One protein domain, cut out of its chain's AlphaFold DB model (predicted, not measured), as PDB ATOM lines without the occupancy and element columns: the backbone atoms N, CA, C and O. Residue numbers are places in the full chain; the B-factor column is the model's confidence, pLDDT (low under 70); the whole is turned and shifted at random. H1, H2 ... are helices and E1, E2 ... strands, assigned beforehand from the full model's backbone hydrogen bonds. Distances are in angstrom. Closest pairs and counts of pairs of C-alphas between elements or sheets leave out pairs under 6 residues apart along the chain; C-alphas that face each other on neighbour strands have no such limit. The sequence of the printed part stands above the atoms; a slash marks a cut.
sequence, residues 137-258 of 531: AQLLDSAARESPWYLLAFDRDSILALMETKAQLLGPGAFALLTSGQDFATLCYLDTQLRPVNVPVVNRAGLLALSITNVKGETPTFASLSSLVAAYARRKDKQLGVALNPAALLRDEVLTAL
ATOM      1  N   ALA A 137     228.331 117.458 123.727       53.88
ATOM      2  CA  ALA A 137     229.603 118.078 123.365       53.88
ATOM      3  C   ALA A 137     229.561 118.866 122.040       53.88
ATOM      4  O   ALA A 137     230.348 119.791 121.868       53.88
ATOM      5  N   GLN A 138     228.643 118.551 121.121       56.00
ATOM      6  CA  GLN A 138     228.474 119.299 119.867       56.00
ATOM      7  C   GLN A 138     227.649 120.583 120.042       56.00
ATOM      8  O   GLN A 138     227.741 121.484 119.211       56.00
ATOM      9  N   LEU A 139     226.848 120.683 121.109       61.22
ATOM     10  CA  LEU A 139     225.966 121.831 121.378       61.22
ATOM     11  C   LEU A 139     226.573 122.839 122.368       61.22
ATOM     12  O   LEU A 139     226.194 124.014 122.375       61.22
ATOM     13  N   LEU A 140     227.521 122.388 123.193       76.88
ATOM     14  CA  LEU A 140     228.353 123.231 124.047       76.88
ATOM     15  C   LEU A 140     229.579 123.702 123.271       76.88
ATOM     16  O   LEU A 140     230.581 122.997 123.176       76.88
ATOM     17  N   ASP A 141     229.511 124.916 122.730       88.12
ATOM     18  CA  ASP A 141     230.691 125.535 122.138       88.12
ATOM     19  C   ASP A 141     231.772 125.802 123.208       88.12
ATOM     20  O   ASP A 141     231.466 126.059 124.377       88.12
ATOM     21  N   SER A 142     233.049 125.718 122.819       85.94
ATOM     22  CA  SER A 142     234.186 125.868 123.741       85.94
ATOM     23  C   SER A 142     234.168 127.205 124.485       85.94
ATOM     24  O   SER A 142     234.485 127.243 125.671       85.94
ATOM     25  N   ALA A 143     233.706 128.277 123.833       89.69
ATOM     26  CA  ALA A 143     233.605 129.591 124.458       89.69
ATOM     27  C   ALA A 143     232.582 129.610 125.605       89.69
ATOM     28  O   ALA A 143     232.837 130.240 126.629       89.69
ATOM     29  N   ALA A 144     231.465 128.886 125.488       90.06
ATOM     30  CA  ALA A 144     230.510 128.738 126.584       90.06
ATOM     31  C   ALA A 144     231.119 127.929 127.736       90.06
ATOM     32  O   ALA A 144     231.004 128.328 128.889       90.06
ATOM     33  N   ARG A 145     231.821 126.829 127.430       86.69
ATOM     34  CA  ARG A 145     232.445 125.952 128.436       86.69
ATOM     35  C   ARG A 145     233.510 126.660 129.279       86.69
ATOM     36  O   ARG A 145     233.659 126.355 130.460       86.69
ATOM     37  N   GLU A 146     234.253 127.572 128.667       87.81
ATOM     38  CA  GLU A 146     235.315 128.349 129.316       87.81
ATOM     39  C   GLU A 146     234.800 129.641 129.967       87.81
ATOM     40  O   GLU A 146     235.531 130.305 130.701       87.81
ATOM     41  N   SER A 147     233.539 130.007 129.727       90.62
ATOM     42  CA  SER A 147     232.972 131.248 130.242       90.62
ATOM     43  C   SER A 147     232.670 131.187 131.744       90.62
ATOM     44  O   SER A 147     232.194 130.169 132.245       90.62
ATOM     45  N   PRO A 148     232.844 132.303 132.478       89.69
ATOM     46  CA  PRO A 148     232.636 132.329 133.925       89.69
ATOM     47  C   PRO A 148     231.163 132.202 134.341       89.69
ATOM     48  O   PRO A 148     230.875 131.803 135.466       89.69
ATOM     49  N   TRP A 149     230.235 132.522 133.436       93.06
ATOM     50  CA  TRP A 149     228.791 132.410 133.649       93.06
ATOM     51  C   TRP A 149     228.250 130.993 133.413       93.06
ATOM     52  O   TRP A 149     227.072 130.751 133.673       93.06
ATOM     53  N   TYR A 150     229.067 130.063 132.910       93.19
ATOM     54  CA  TYR A 150     228.670 128.674 132.710       93.19
ATOM     55  C   TYR A 150     229.124 127.817 133.892       93.19
ATOM     56  O   TYR A 150     230.318 127.664 134.158       93.19
ATOM     57  N   LEU A 151     228.156 127.262 134.610       89.88
ATOM     58  CA  LEU A 151     228.370 126.541 135.855       89.88
ATOM     59  C   LEU A 151     227.926 125.092 135.660       89.88
ATOM     60  O   LEU A 151     226.742 124.767 135.693       89.88
ATOM     61  N   LEU A 152     228.904 124.223 135.408       82.69
ATOM     62  CA  LEU A 152     228.679 122.788 135.280       82.69
ATOM     63  C   LEU A 152     228.534 122.168 136.677       82.69
ATOM     64  O   LEU A 152     229.349 122.480 137.548       82.69
ATOM     65  N   ALA A 153     227.533 121.297 136.852       72.75
ATOM     66  CA  ALA A 153     227.298 120.502 138.065       72.75
ATOM     67  C   ALA A 153     227.009 121.314 139.345       72.75
ATOM     68  O   ALA A 153     227.456 120.963 140.433       72.75
ATOM     69  N   PHE A 154     226.264 122.413 139.217       81.31
ATOM     70  CA  PHE A 154     225.733 123.135 140.371       81.31
ATOM     71  C   PHE A 154     224.232 122.935 140.486       81.31
ATOM     72  O   PHE A 154     223.504 123.098 139.505       81.31
ATOM     73  N   ASP A 155     223.788 122.644 141.706       84.69
ATOM     74  CA  ASP A 155     222.373 122.608 142.032       84.69
ATOM     75  C   ASP A 155     221.725 123.979 141.776       84.69
ATOM     76  O   ASP A 155     222.251 125.043 142.132       84.69
ATOM     77  N   ARG A 156     220.553 123.935 141.139       88.62
ATOM     78  CA  ARG A 156     219.788 125.117 140.751       88.62
ATOM     79  C   ARG A 156     219.428 125.959 141.966       88.62
ATOM     80  O   ARG A 156     219.562 127.182 141.916       88.62
ATOM     81  N   ASP A 157     218.978 125.324 143.039       89.31
ATOM     82  CA  ASP A 157     218.435 126.032 144.194       89.31
ATOM     83  C   ASP A 157     219.559 126.718 144.988       89.31
ATOM     84  O   ASP A 157     219.403 127.845 145.463       89.31
ATOM     85  N   SER A 158     220.748 126.118 145.009       89.19
ATOM     86  CA  SER A 158     221.968 126.718 145.556       89.19
ATOM     87  C   SER A 158     222.390 127.988 144.807       89.19
ATOM     88  O   SER A 158     222.751 128.993 145.427       89.19
ATOM     89  N   ILE A 159     222.302 127.986 143.474       92.06
ATOM     90  CA  ILE A 159     222.609 129.165 142.651       92.06
ATOM     91  C   ILE A 159     221.554 130.253 142.821       92.06
ATOM     92  O   ILE A 159     221.905 131.425 142.944       92.06
ATOM     93  N   LEU A 160     220.275 129.883 142.891       92.38
ATOM     94  CA  LEU A 160     219.196 130.824 143.183       92.38
ATOM     95  C   LEU A 160     219.393 131.517 144.529       92.38
ATOM     96  O   LEU A 160     219.362 132.746 144.583       92.38
ATOM     97  N   ALA A 161     219.665 130.749 145.586       91.94
ATOM     98  CA  ALA A 161     219.906 131.284 146.921       91.94
ATOM     99  C   ALA A 161     221.123 132.221 146.948       91.94
ATOM    100  O   ALA A 161     221.089 133.284 147.575       91.94
ATOM    101  N   LEU A 162     222.195 131.871 146.227       91.56
ATOM    102  CA  LEU A 162     223.368 132.729 146.082       91.56
ATOM    103  C   LEU A 162     223.027 134.038 145.361       91.56
ATOM    104  O   LEU A 162     223.417 135.114 145.821       91.56
ATOM    105  N   MET A 163     222.316 133.954 144.234       94.00
ATOM    106  CA  MET A 163     221.918 135.118 143.445       94.00
ATOM    107  C   MET A 163     220.979 136.031 144.227       94.00
ATOM    108  O   MET A 163     221.131 137.243 144.138       94.00
ATOM    109  N   GLU A 164     220.067 135.472 145.021       94.69
ATOM    110  CA  GLU A 164     219.183 136.218 145.918       94.69
ATOM    111  C   GLU A 164     219.974 136.923 147.029       94.69
ATOM    112  O   GLU A 164     219.856 138.136 147.211       94.69
ATOM    113  N   THR A 165     220.869 136.198 147.707       93.62
ATOM    114  CA  THR A 165     221.703 136.744 148.791       93.62
ATOM    115  C   THR A 165     222.620 137.864 148.293       93.62
ATOM    116  O   THR A 165     222.832 138.865 148.979       93.62
ATOM    117  N   LYS A 166     223.163 137.722 147.078       93.00
ATOM    118  CA  LYS A 166     224.070 138.697 146.455       93.00
ATOM    119  C   LYS A 166     223.377 139.618 145.448       93.00
ATOM    120  O   LYS A 166     224.064 140.309 144.695       93.00
ATOM    121  N   ALA A 167     222.045 139.692 145.435       94.12
ATOM    122  CA  ALA A 167     221.318 140.344 144.347       94.12
ATOM    123  C   ALA A 167     221.669 141.831 144.186       94.12
ATOM    124  O   ALA A 167     221.832 142.327 143.070       94.12
ATOM    125  N   GLN A 168     221.859 142.539 145.306       93.00
ATOM    126  CA  GLN A 168     222.256 143.952 145.306       93.00
ATOM    127  C   GLN A 168     223.667 144.179 144.751       93.00
ATOM    128  O   GLN A 168     223.911 145.206 144.124       93.00
ATOM    129  N   LEU A 169     224.579 143.229 144.976       91.81
ATOM    130  CA  LEU A 169     225.957 143.301 144.492       91.81
ATOM    131  C   LEU A 169     226.030 142.989 142.994       91.81
ATOM    132  O   LEU A 169     226.709 143.690 142.249       91.81
ATOM    133  N   LEU A 170     225.321 141.945 142.564       92.06
ATOM    134  CA  LEU A 170     225.341 141.452 141.188       92.06
ATOM    135  C   LEU A 170     224.576 142.372 140.222       92.06
ATOM    136  O   LEU A 170     224.966 142.530 139.065       92.06
ATOM    137  N   GLY A 171     223.503 143.006 140.701       93.94
ATOM    138  CA  GLY A 171     222.673 143.910 139.913       93.94
ATOM    139  C   GLY A 171     221.768 143.202 138.889       93.94
ATOM    140  O   GLY A 171     221.861 141.993 138.663       93.94
ATOM    141  N   PRO A 172     220.851 143.948 138.248       95.25
ATOM    142  CA  PRO A 172     219.893 143.373 137.313       95.25
ATOM    143  C   PRO A 172     220.602 142.861 136.052       95.25
ATOM    144  O   PRO A 172     221.488 143.520 135.508       95.25
ATOM    145  N   GLY A 173     220.177 141.699 135.560       94.25
ATOM    146  CA  GLY A 173     220.743 141.056 134.372       94.25
ATOM    147  C   GLY A 173     221.967 140.186 134.647       94.25
ATOM    148  O   GLY A 173     222.441 139.525 133.721       94.25
ATOM    149  N   ALA A 174     222.468 140.138 135.887       95.44
ATOM    150  CA  ALA A 174     223.421 139.109 136.286       95.44
ATOM    151  C   ALA A 174     222.803 137.725 136.092       95.44
ATOM    152  O   ALA A 174     221.621 137.537 136.388       95.44
ATOM    153  N   PHE A 175     223.581 136.775 135.578       96.19
ATOM    154  CA  PHE A 175     223.067 135.455 135.246       96.19
ATOM    155  C   PHE A 175     224.107 134.352 135.415       96.19
ATOM    156  O   PHE A 175     225.312 134.596 135.371       96.19
ATOM    157  N   ALA A 176     223.598 133.136 135.560       95.31
ATOM    158  CA  ALA A 176     224.324 131.885 135.494       95.31
ATOM    159  C   ALA A 176     223.587 130.935 134.546       95.31
ATOM    160  O   ALA A 176     222.362 130.987 134.411       95.31
ATOM    161  N   LEU A 177     224.337 130.069 133.879       94.81
ATOM    162  CA  LEU A 177     223.799 129.066 132.978       94.81
ATOM    163  C   LEU A 177     224.215 127.691 133.498       94.81
ATOM    164  O   LEU A 177     225.405 127.400 133.607       94.81
ATOM    165  N   LEU A 178     223.217 126.890 133.857       92.56
ATOM    166  CA  LEU A 178     223.365 125.595 134.515       92.56
ATOM    167  C   LEU A 178     222.996 124.481 133.547       92.56
ATOM    168  O   LEU A 178     222.042 124.619 132.784       92.56
ATOM    169  N   THR A 179     223.695 123.356 133.590       85.50
ATOM    170  CA  THR A 179     223.193 122.130 132.956       85.50
ATOM    171  C   THR A 179     222.139 121.500 133.844       85.50
ATOM    172  O   THR A 179     222.352 121.380 135.043       85.50
ATOM    173  N   SER A 180     221.014 121.104 133.259       71.44
ATOM    174  CA  SER A 180     219.963 120.356 133.946       71.44
ATOM    175  C   SER A 180     219.925 118.946 133.352       71.44
ATOM    176  O   SER A 180     220.141 118.767 132.156       71.44
ATOM    177  N   GLY A 181     219.683 117.918 134.164       63.75
ATOM    178  CA  GLY A 181     219.500 116.558 133.643       63.75
ATOM    179  C   GLY A 181     218.216 116.404 132.811       63.75
ATOM    180  O   GLY A 181     218.147 115.546 131.931       63.75
ATOM    181  N   GLN A 182     217.199 117.244 133.057       62.97
ATOM    182  CA  GLN A 182     215.905 117.201 132.357       62.97
ATOM    183  C   GLN A 182     215.818 118.178 131.173       62.97
ATOM    184  O   GLN A 182     215.198 117.859 130.158       62.97
ATOM    185  N   ASP A 183     216.451 119.348 131.287       65.38
ATOM    186  CA  ASP A 183     216.513 120.385 130.251       65.38
ATOM    187  C   ASP A 183     217.942 120.525 129.736       65.38
ATOM    188  O   ASP A 183     218.876 120.445 130.519       65.38
ATOM    189  N   PHE A 184     218.145 120.835 128.451       83.50
ATOM    190  CA  PHE A 184     219.505 120.981 127.905       83.50
ATOM    191  C   PHE A 184     220.380 121.930 128.747       83.50
ATOM    192  O   PHE A 184     221.538 121.628 129.033       83.50
ATOM    193  N   ALA A 185     219.810 123.059 129.168       91.81
ATOM    194  CA  ALA A 185     220.381 123.930 130.185       91.81
ATOM    195  C   ALA A 185     219.277 124.775 130.842       91.81
ATOM    196  O   ALA A 185     218.159 124.837 130.342       91.81
ATOM    197  N   THR A 186     219.577 125.465 131.936       93.88
ATOM    198  CA  THR A 186     218.702 126.453 132.577       93.88
ATOM    199  C   THR A 186     219.446 127.775 132.709       93.88
ATOM    200  O   THR A 186     220.574 127.815 133.194       93.88
ATOM    201  N   LEU A 187     218.820 128.861 132.262       95.44
ATOM    202  CA  LEU A 187     219.295 130.224 132.465       95.44
ATOM    203  C   LEU A 187     218.682 130.781 133.754       95.44
ATOM    204  O   LEU A 187     217.472 131.000 133.811       95.44
ATOM    205  N   CYS A 188     219.516 131.045 134.754       95.75
ATOM    206  CA  CYS A 188     219.152 131.713 136.000       95.75
ATOM    207  C   CYS A 188     219.608 133.172 135.913       95.75
ATOM    208  O   CYS A 188     220.792 133.410 135.700       95.75
ATOM    209  N   TYR A 189     218.723 134.159 136.053       96.19
ATOM    210  CA  TYR A 189     219.105 135.576 135.966       96.19
ATOM    211  C   TYR A 189     218.353 136.465 136.963       96.19
ATOM    212  O   TYR A 189     217.257 136.121 137.390       96.19
ATOM    213  N   LEU A 190     218.920 137.619 137.326       96.00
ATOM    214  CA  LEU A 190     218.242 138.632 138.145       96.00
ATOM    215  C   LEU A 190     217.392 139.555 137.269       96.00
ATOM    216  O   LEU A 190     217.908 140.212 136.362       96.00
ATOM    217  N   ASP A 191     216.095 139.641 137.555       96.00
ATOM    218  CA  ASP A 191     215.199 140.578 136.881       96.00
ATOM    219  C   ASP A 191     215.471 142.042 137.293       96.00
ATOM    220  O   ASP A 191     216.368 142.366 138.075       96.00
ATOM    221  N   THR A 192     214.684 142.982 136.763       94.88
ATOM    222  CA  THR A 192     214.814 144.410 137.112       94.88
ATOM    223  C   THR A 192     214.487 144.728 138.574       94.88
ATOM    224  O   THR A 192     214.789 145.828 139.028       94.88
ATOM    225  N   GLN A 193     213.835 143.809 139.287       96.12
ATOM    226  CA  GLN A 193     213.517 143.902 140.711       96.12
ATOM    227  C   GLN A 193     214.520 143.121 141.571       96.12
ATOM    228  O   GLN A 193     214.280 142.963 142.764       96.12
ATOM    229  N   LEU A 194     215.638 142.667 140.987       95.56
ATOM    230  CA  LEU A 194     216.660 141.857 141.649       95.56
ATOM    231  C   LEU A 194     216.127 140.519 142.177       95.56
ATOM    232  O   LEU A 194     216.673 139.966 143.126       95.56
ATOM    233  N   ARG A 195     215.073 139.984 141.559       95.88
ATOM    234  CA  ARG A 195     214.558 138.654 141.880       95.88
ATOM    235  C   ARG A 195     215.169 137.639 140.926       95.88
ATOM    236  O   ARG A 195     215.208 137.910 139.720       95.88
ATOM    237  N   PRO A 196     215.635 136.487 141.420       95.94
ATOM    238  CA  PRO A 196     216.156 135.454 140.548       95.94
ATOM    239  C   PRO A 196     215.012 134.782 139.774       95.94
ATOM    240  O   PRO A 196     213.945 134.489 140.313       95.94
ATOM    241  N   VAL A 197     215.229 134.568 138.480       95.62
ATOM    242  CA  VAL A 197     214.277 133.983 137.535       95.62
ATOM    243  C   VAL A 197     214.963 132.849 136.789       95.62
ATOM    244  O   VAL A 197     216.087 133.006 136.315       95.62
ATOM    245  N   ASN A 198     214.257 131.728 136.641       94.31
ATOM    246  CA  ASN A 198     214.728 130.561 135.902       94.31
ATOM    247  C   ASN A 198     213.999 130.413 134.581       94.31
ATOM    248  O   ASN A 198     212.770 130.452 134.522       94.31
ATOM    249  N   VAL A 199     214.770 130.181 133.528       94.62
ATOM    250  CA  VAL A 199     214.253 129.962 132.185       94.62
ATOM    251  C   VAL A 199     214.944 128.744 131.580       94.62
ATOM    252  O   VAL A 199     216.144 128.808 131.303       94.62
ATOM    253  N   PRO A 200     214.212 127.648 131.320       94.06
ATOM    254  CA  PRO A 200     214.770 126.496 130.623       94.06
ATOM    255  C   PRO A 200     215.281 126.870 129.231       94.06
ATOM    256  O   PRO A 200     214.636 127.621 128.493       94.06
ATOM    257  N   VAL A 201     216.424 126.316 128.849       93.75
ATOM    258  CA  VAL A 201     216.973 126.350 127.495       93.75
ATOM    259  C   VAL A 201     216.630 125.020 126.836       93.75
ATOM    260  O   VAL A 201     217.083 123.960 127.258       93.75
ATOM    261  N   VAL A 202     215.827 125.072 125.779       92.31
ATOM    262  CA  VAL A 202     215.360 123.893 125.050       92.31
ATOM    263  C   VAL A 202     216.108 123.744 123.731       92.31
ATOM    264  O   VAL A 202     216.347 124.724 123.024       92.31
ATOM    265  N   ASN A 203     216.435 122.505 123.367       90.44
ATOM    266  CA  ASN A 203     216.947 122.173 122.041       90.44
ATOM    267  C   ASN A 203     215.775 121.852 121.098       90.44
ATOM    268  O   ASN A 203     215.019 120.902 121.312       90.44
ATOM    269  N   ARG A 204     215.614 122.657 120.047       90.19
ATOM    270  CA  ARG A 204     214.627 122.492 118.976       90.19
ATOM    271  C   ARG A 204     215.359 122.215 117.667       90.19
ATOM    272  O   ARG A 204     215.834 123.138 117.014       90.19
ATOM    273  N   ALA A 205     215.414 120.940 117.284       89.31
ATOM    274  CA  ALA A 205     216.026 120.484 116.031       89.31
ATOM    275  C   ALA A 205     217.494 120.928 115.854       89.31
ATOM    276  O   ALA A 205     217.897 121.351 114.774       89.31
ATOM    277  N   GLY A 206     218.290 120.852 116.926       87.44
ATOM    278  CA  GLY A 206     219.705 121.234 116.922       87.44
ATOM    279  C   GLY A 206     219.956 122.720 117.174       87.44
ATOM    280  O   GLY A 206     221.108 123.137 117.198       87.44
ATOM    281  N   LEU A 207     218.904 123.520 117.376       92.19
ATOM    282  CA  LEU A 207     219.019 124.928 117.736       92.19
ATOM    283  C   LEU A 207     218.498 125.172 119.151       92.19
ATOM    284  O   LEU A 207     217.473 124.637 119.563       92.19
ATOM    285  N   LEU A 208     219.184 126.028 119.892       93.50
ATOM    286  CA  LEU A 208     218.872 126.363 121.273       93.50
ATOM    287  C   LEU A 208     217.895 127.532 121.338       93.50
ATOM    288  O   LEU A 208     218.044 128.506 120.607       93.50
ATOM    289  N   ALA A 209     216.915 127.465 122.228       93.88
ATOM    290  CA  ALA A 209     215.955 128.539 122.450       93.88
ATOM    291  C   ALA A 209     215.579 128.624 123.930       93.88
ATOM    292  O   ALA A 209     215.543 127.610 124.621       93.88
ATOM    293  N   LEU A 210     215.255 129.819 124.422       94.12
ATOM    294  CA  LEU A 210     214.689 129.972 125.763       94.12
ATOM    295  C   LEU A 210     213.226 129.520 125.769       94.12
ATOM    296  O   LEU A 210     212.466 129.875 124.871       94.12
ATOM    297  N   SER A 211     212.789 128.783 126.787       92.19
ATOM    298  CA  SER A 211     211.398 128.342 126.948       92.19
ATOM    299  C   SER A 211     210.487 129.471 127.443       92.19
ATOM    300  O   SER A 211     209.737 129.321 128.405       92.19
ATOM    301  N   ILE A 212     210.547 130.621 126.772       87.88
ATOM    302  CA  ILE A 212     209.666 131.760 126.995       87.88
ATOM    303  C   ILE A 212     208.758 131.873 125.775       87.88
ATOM    304  O   ILE A 212     209.212 131.990 124.631       87.88
ATOM    305  N   THR A 213     207.451 131.820 126.005       72.38
ATOM    306  CA  THR A 213     206.465 132.057 124.952       72.38
ATOM    307  C   THR A 213     206.398 133.549 124.655       72.38
ATOM    308  O   THR A 213     205.982 134.346 125.494       72.38
ATOM    309  N   ASN A 214     206.793 133.938 123.445       69.69
ATOM    310  CA  ASN A 214     206.570 135.292 122.957       69.69
ATOM    311  C   ASN A 214     205.071 135.518 122.699       69.69
ATOM    312  O   ASN A 214     204.364 134.596 122.300       69.69
ATOM    313  N   VAL A 215     204.603 136.764 122.799       68.56
ATOM    314  CA  VAL A 215     203.225 137.166 122.446       68.56
ATOM    315  C   VAL A 215     202.890 136.828 120.983       68.56
ATOM    316  O   VAL A 215     201.733 136.627 120.633       68.56
ATOM    317  N   LYS A 216     203.914 136.731 120.122       75.00
ATOM    318  CA  LYS A 216     203.795 136.322 118.713       75.00
ATOM    319  C   LYS A 216     204.040 134.826 118.459       75.00
ATOM    320  O   LYS A 216     204.074 134.421 117.306       75.00
ATOM    321  N   GLY A 217     204.269 134.017 119.494       79.00
ATOM    322  CA  GLY A 217     204.530 132.574 119.383       79.00
ATOM    323  C   GLY A 217     205.912 132.180 118.843       79.00
ATOM    324  O   GLY A 217     206.334 131.044 119.034       79.00
ATOM    325  N   GLU A 218     206.652 133.099 118.221       84.12
ATOM    326  CA  GLU A 218     208.001 132.836 117.713       84.12
ATOM    327  C   GLU A 218     209.068 133.097 118.786       84.12
ATOM    328  O   GLU A 218     209.241 134.223 119.276       84.12
ATOM    329  N   THR A 219     209.794 132.037 119.141       88.31
ATOM    330  CA  THR A 219     210.966 132.080 120.020       88.31
ATOM    331  C   THR A 219     212.229 132.070 119.155       88.31
ATOM    332  O   THR A 219     212.355 131.176 118.315       88.31
ATOM    333  N   PRO A 220     213.166 133.018 119.329       92.25
ATOM    334  CA  PRO A 220     214.423 133.001 118.589       92.25
ATOM    335  C   PRO A 220     215.234 131.742 118.921       92.25
ATOM    336  O   PRO A 220     215.271 131.292 120.067       92.25
ATOM    337  N   THR A 221     215.878 131.187 117.899       94.69
ATOM    338  CA  THR A 221     216.697 129.975 117.980       94.69
ATOM    339  C   THR A 221     218.152 130.292 117.649       94.69
ATOM    340  O   THR A 221     218.425 131.118 116.776       94.69
ATOM    341  N   PHE A 222     219.084 129.609 118.300       94.75
ATOM    342  CA  PHE A 222     220.513 129.903 118.269       94.75
ATOM    343  C   PHE A 222     221.322 128.636 117.993       94.75
ATOM    344  O   PHE A 222     220.945 127.555 118.429       94.75
ATOM    345  N   ALA A 223     222.439 128.759 117.279       93.94
ATOM    346  CA  ALA A 223     223.280 127.605 116.946       93.94
ATOM    347  C   ALA A 223     224.109 127.100 118.140       93.94
ATOM    348  O   ALA A 223     224.566 125.965 118.132       93.94
ATOM    349  N   SER A 224     224.327 127.948 119.149       93.44
ATOM    350  CA  SER A 224     225.158 127.630 120.313       93.44
ATOM    351  C   SER A 224     224.781 128.474 121.534       93.44
ATOM    352  O   SER A 224     224.140 129.526 121.391       93.44
ATOM    353  N   LEU A 225     225.206 128.058 122.732       93.25
ATOM    354  CA  LEU A 225     224.947 128.796 123.974       93.25
ATOM    355  C   LEU A 225     225.608 130.176 123.971       93.25
ATOM    356  O   LEU A 225     224.954 131.155 124.330       93.25
ATOM    357  N   SER A 226     226.846 130.293 123.485       93.94
ATOM    358  CA  SER A 226     227.511 131.596 123.367       93.94
ATOM    359  C   SER A 226     226.748 132.550 122.451       93.94
ATOM    360  O   SER A 226     226.608 133.734 122.760       93.94
ATOM    361  N   SER A 227     226.196 132.053 121.337       94.75
ATOM    362  CA  SER A 227     225.400 132.886 120.427       94.75
ATOM    363  C   SER A 227     224.064 133.329 121.040       94.75
ATOM    364  O   SER A 227     223.658 134.476 120.834       94.75
ATOM    365  N   LEU A 228     223.433 132.466 121.847       94.94
ATOM    366  CA  LEU A 228     222.233 132.777 122.629       94.94
ATOM    367  C   LEU A 228     222.534 133.880 123.649       94.94
ATOM    368  O   LEU A 228     221.892 134.933 123.633       94.94
ATOM    369  N   VAL A 229     223.556 133.686 124.485       94.88
ATOM    370  CA  VAL A 229     223.963 134.655 125.512       94.88
ATOM    371  C   VAL A 229     224.341 135.992 124.876       94.88
ATOM    372  O   VAL A 229     223.846 137.036 125.294       94.88
ATOM    373  N   ALA A 230     225.139 135.989 123.806       94.12
ATOM    374  CA  ALA A 230     225.536 137.212 123.113       94.12
ATOM    375  C   ALA A 230     224.349 137.962 122.480       94.12
ATOM    376  O   ALA A 230     224.409 139.183 122.305       94.12
ATOM    377  N   ALA A 231     223.280 137.265 122.087       94.06
ATOM    378  CA  ALA A 231     222.070 137.903 121.579       94.06
ATOM    379  C   ALA A 231     221.287 138.599 122.703       94.06
ATOM    380  O   ALA A 231     220.934 139.773 122.555       94.06
ATOM    381  N   TYR A 232     221.090 137.916 123.833       94.19
ATOM    382  CA  TYR A 232     220.372 138.451 124.997       94.19
ATOM    383  C   TYR A 232     221.192 139.452 125.832       94.19
ATOM    384  O   TYR A 232     220.617 140.259 126.559       94.19
ATOM    385  N   ALA A 233     222.518 139.478 125.691       93.19
ATOM    386  CA  ALA A 233     223.373 140.505 126.289       93.19
ATOM    387  C   ALA A 233     223.336 141.835 125.515       93.19
ATOM    388  O   ALA A 233     223.419 142.915 126.095       93.19
ATOM    389  N   ARG A 234     223.189 141.786 124.183       88.69
ATOM    390  CA  ARG A 234     223.233 142.986 123.322       88.69
ATOM    391  C   ARG A 234     221.933 143.776 123.279       88.69
ATOM    392  O   ARG A 234     221.928 144.917 122.819       88.69
ATOM    393  N   ARG A 235     220.814 143.174 123.675       77.38
ATOM    394  CA  ARG A 235     219.493 143.790 123.562       77.38
ATOM    395  C   ARG A 235     218.736 143.617 124.860       77.38
ATOM    396  O   ARG A 235     218.677 142.524 125.405       77.38
ATOM    397  N   LYS A 236     218.081 144.694 125.298       78.12
ATOM    398  CA  LYS A 236     217.014 144.593 126.291       78.12
ATOM    399  C   LYS A 236     215.853 143.861 125.626       78.12
ATOM    400  O   LYS A 236     215.056 144.468 124.908       78.12
ATOM    401  N   ASP A 237     215.838 142.544 125.773       78.25
ATOM    402  CA  ASP A 237     214.796 141.722 125.189       78.25
ATOM    403  C   ASP A 237     213.483 141.971 125.938       78.25
ATOM    404  O   ASP A 237     213.452 142.063 127.167       78.25
ATOM    405  N   LYS A 238     212.387 142.122 125.191       80.31
ATOM    406  CA  LYS A 238     211.067 142.361 125.787       80.31
ATOM    407  C   LYS A 238     210.595 141.174 126.632       80.31
ATOM    408  O   LYS A 238     209.749 141.377 127.493       80.31
ATOM    409  N   GLN A 239     211.118 139.977 126.373       81.19
ATOM    410  CA  GLN A 239     210.776 138.740 127.068       81.19
ATOM    411  C   GLN A 239     211.493 138.631 128.415       81.19
ATOM    412  O   GLN A 239     210.850 138.304 129.403       81.19
ATOM    413  N   LEU A 240     212.795 138.943 128.475       85.56
ATOM    414  CA  LEU A 240     213.554 138.899 129.735       85.56
ATOM    415  C   LEU A 240     213.348 140.152 130.596       85.56
ATOM    416  O   LEU A 240     213.539 140.110 131.810       85.56
ATOM    417  N   GLY A 241     213.013 141.287 129.975       86.62
ATOM    418  CA  GLY A 241     212.882 142.584 130.649       86.62
ATOM    419  C   GLY A 241     214.221 143.239 131.017       86.62
ATOM    420  O   GLY A 241     214.251 144.425 131.359       86.62
ATOM    421  N   VAL A 242     215.335 142.516 130.878       90.88
ATOM    422  CA  VAL A 242     216.700 142.945 131.192       90.88
ATOM    423  C   VAL A 242     217.683 142.384 130.158       90.88
ATOM    424  O   VAL A 242     217.409 141.365 129.528       90.88
ATOM    425  N   ALA A 243     218.796 143.084 129.936       92.81
ATOM    426  CA  ALA A 243     219.899 142.567 129.129       92.81
ATOM    427  C   ALA A 243     220.823 141.735 130.023       92.81
ATOM    428  O   ALA A 243     221.111 142.142 131.147       92.81
ATOM    429  N   LEU A 244     221.285 140.590 129.525       93.31
ATOM    430  CA  LEU A 244     222.208 139.740 130.273       93.31
ATOM    431  C   LEU A 244     223.576 140.422 130.424       93.31
ATOM    432  O   LEU A 244     224.121 140.946 129.452       93.31
ATOM    433  N   ASN A 245     224.146 140.390 131.628       92.56
ATOM    434  CA  ASN A 245     225.468 140.932 131.920       92.56
ATOM    435  C   ASN A 245     226.480 139.796 132.159       92.56
ATOM    436  O   ASN A 245     226.592 139.307 133.284       92.56
ATOM    437  N   PRO A 246     227.243 139.375 131.132       87.06
ATOM    438  CA  PRO A 246     228.173 138.249 131.249       87.06
ATOM    439  C   PRO A 246     229.381 138.542 132.147       87.06
ATOM    440  O   PRO A 246     230.101 137.614 132.494       87.06
ATOM    441  N   ALA A 247     229.603 139.806 132.521       86.19
ATOM    442  CA  ALA A 247     230.676 140.218 133.422       86.19
ATOM    443  C   ALA A 247     230.230 140.321 134.892       86.19
ATOM    444  O   ALA A 247     231.055 140.626 135.747       86.19
ATOM    445  N   ALA A 248     228.943 140.113 135.195       80.12
ATOM    446  CA  ALA A 248     228.422 140.281 136.554       80.12
ATOM    447  C   ALA A 248     228.817 139.141 137.501       80.12
ATOM    448  O   ALA A 248     228.927 139.361 138.701       80.12
ATOM    449  N   LEU A 249     229.005 137.931 136.970       81.25
ATOM    450  CA  LEU A 249     229.371 136.753 137.748       81.25
ATOM    451  C   LEU A 249     230.831 136.390 137.463       81.25
ATOM    452  O   LEU A 249     231.168 135.967 136.354       81.25
ATOM    453  N   LEU A 250     231.696 136.524 138.467       81.31
ATOM    454  CA  LEU A 250     233.024 135.923 138.438       81.31
ATOM    455  C   LEU A 250     232.919 134.497 138.978       81.31
ATOM    456  O   LEU A 250     232.462 134.286 140.102       81.31
ATOM    457  N   ARG A 251     233.346 133.517 138.174       75.75
ATOM    458  CA  ARG A 251     233.277 132.089 138.519       75.75
ATOM    459  C   ARG A 251     233.885 131.810 139.892       75.75
ATOM    460  O   ARG A 251     233.258 131.145 140.707       75.75
ATOM    461  N   ASP A 252     235.047 132.386 140.175       77.25
ATOM    462  CA  ASP A 252     235.770 132.158 141.429       77.25
ATOM    463  C   ASP A 252     235.006 132.674 142.657       77.25
ATOM    464  O   ASP A 252     235.044 132.048 143.714       77.25
ATOM    465  N   GLU A 253     234.245 133.766 142.530       75.19
ATOM    466  CA  GLU A 253     233.422 134.285 143.630       75.19
ATOM    467  C   GLU A 253     232.218 133.393 143.929       75.19
ATOM    468  O   GLU A 253     231.792 133.291 145.083       75.19
ATOM    469  N   VAL A 254     231.666 132.754 142.897       74.50
ATOM    470  CA  VAL A 254     230.581 131.779 143.033       74.50
ATOM    471  C   VAL A 254     231.104 130.509 143.679       74.50
ATOM    472  O   VAL A 254     230.536 130.060 144.669       74.50
ATOM    473  N   LEU A 255     232.227 129.984 143.182       76.06
ATOM    474  CA  LEU A 255     232.882 128.813 143.760       76.06
ATOM    475  C   LEU A 255     233.250 129.050 145.228       76.06
ATOM    476  O   LEU A 255     232.958 128.214 146.076       76.06
ATOM    477  N   THR A 256     233.803 130.222 145.546       83.12
ATOM    478  CA  THR A 256     234.151 130.592 146.925       83.12
ATOM    479  C   THR A 256     232.913 130.701 147.810       83.12
ATOM    480  O   THR A 256     232.932 130.236 148.945       83.12
ATOM    481  N   ALA A 257     231.826 131.302 147.314       75.50
ATOM    482  CA  ALA A 257     230.601 131.451 148.092       75.50
ATOM    483  C   ALA A 257     229.891 130.114 148.345       75.50
ATOM    484  O   ALA A 257     229.296 129.941 149.403       75.50
ATOM    485  N   LEU A 258     229.969 129.174 147.401       71.94
ATOM    486  CA  LEU A 258     229.379 127.841 147.534       71.94
ATOM    487  C   LEU A 258     230.241 126.887 148.368       71.94
ATOM    488  O   LEU A 258     229.703 125.985 149.000       71.94
TER     489      LEU A 258
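Overview. This is residues 137 to 258 of the 531 residues of the protein "Predicted protein" of Monosiga brevicollis (UniProt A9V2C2). A curled antiparallel sheet of four strands, E1 to E4, has helix H2 packed along one face and helix H4 on the opposite face. H1 packs on H4, and H5 crosses H2 about at right angles; the loop around Lys 216, beyond E4, and H5 lie at opposite ends of the domain. The printed part has 122 residues, with five named helices and four named strands in the order H1 H2 H3 E1 E2 E3 E4 H4 H5; the sheet order is E1 E2 E3 E4. The class is mixed, helices and strands, though the named elements hold 60 residues, under half of those printed. The whole is compact, with a radius of gyration of the C-alphas of 13.5 A, and its outline is rounded, 37 by 31 by 24 A.

Along the chain. Begin with the longest strand, E3, residues 196 to 204: find C-alpha 196 at (216.156, 135.454, 140.548) and follow it 25.2 A to C-alpha 204 at (214.627, 122.492, 118.976). Before it come E1, residues 175 to 178, and E2, residues 185 to 190, which is 16.9 A long; after it comes E4, residues 207 to 210. Two helices of ten residues each measure 14.3 A from first to last C-alpha: H2, residues 156 to 165, and H4, residues 225 to 234. Look for the shorter H1 at residues 142 to 146, beginning at C-alpha 142 (234.186, 125.868, 123.741), and for H3 at residues 167 to 170. H5, residues 251 to 258, runs 10.7 A and ends at C-alpha 258 (229.379, 127.841, 147.534).

Arrangement. Start in the sheet, where E1, E2, E3 and E4 form a meander, each strand the antiparallel neighbour of the one before, and each successive two make a hairpin. Between E1 and E2, at 160 degrees, look for N 186 and O 178, 2.7 A apart. Between E2 and E3, at 151 degrees, find N 201 and O 185, 2.7 A apart. Between E3 and E4, at 154 degrees, find N 202 and O 209, 2.8 A apart. The pairing of E3 is staggered: residues 196 to 201 pair with E2, residues 201 to 204 with E4. From edge strand E1 to edge strand E4 the way across the sheet turns by 99 degrees, and it is curled like part of a barrel. Residues 150 to 151 also pair with residues 177 to 178 of E1, parallel. Now look at H2, which is on the sheet over E2, at a height over the sheet of 8.9 A; it runs along the strands, at 12 degrees to E2 on the local plane. Its closest C-alphas to E2 are those of Leu 160 and Cys 188, 7.2 A apart. H4 is on the opposite face, and its closest C-alphas to E4 are those of Leu 225 and Leu 208, 7.1 A apart. Farther out, H5 touches H2 about perpendicular, at 87 degrees, with Ala 257 and Leu 162 closest, their C-alphas 7.6 A apart. H1 and H4 only just touch, with 3 pairs of C-alphas within 8 A; the closest are those of Ala 144 and Ser 226, 5.2 A apart. H3 only grazes the sheet, with its residues 167 to 170. Every O i to N i+4 pair is within hydrogen-bond range in H1, H2, H4 and H5; H3 is too short for such a pair.

Size, cuts and confidence. Look at Lys 216 and Thr 256 for the two C-alphas farthest apart, 41.8 A. The printed part has no cut, and its long links are E4 to H4, 14 residues, and H4 to H5, 16 residues. The mean pLDDT of the printed part is 87.3; look for values under 70 at residues 137 to 139, 181 to 183 and 214 to 215 of this model.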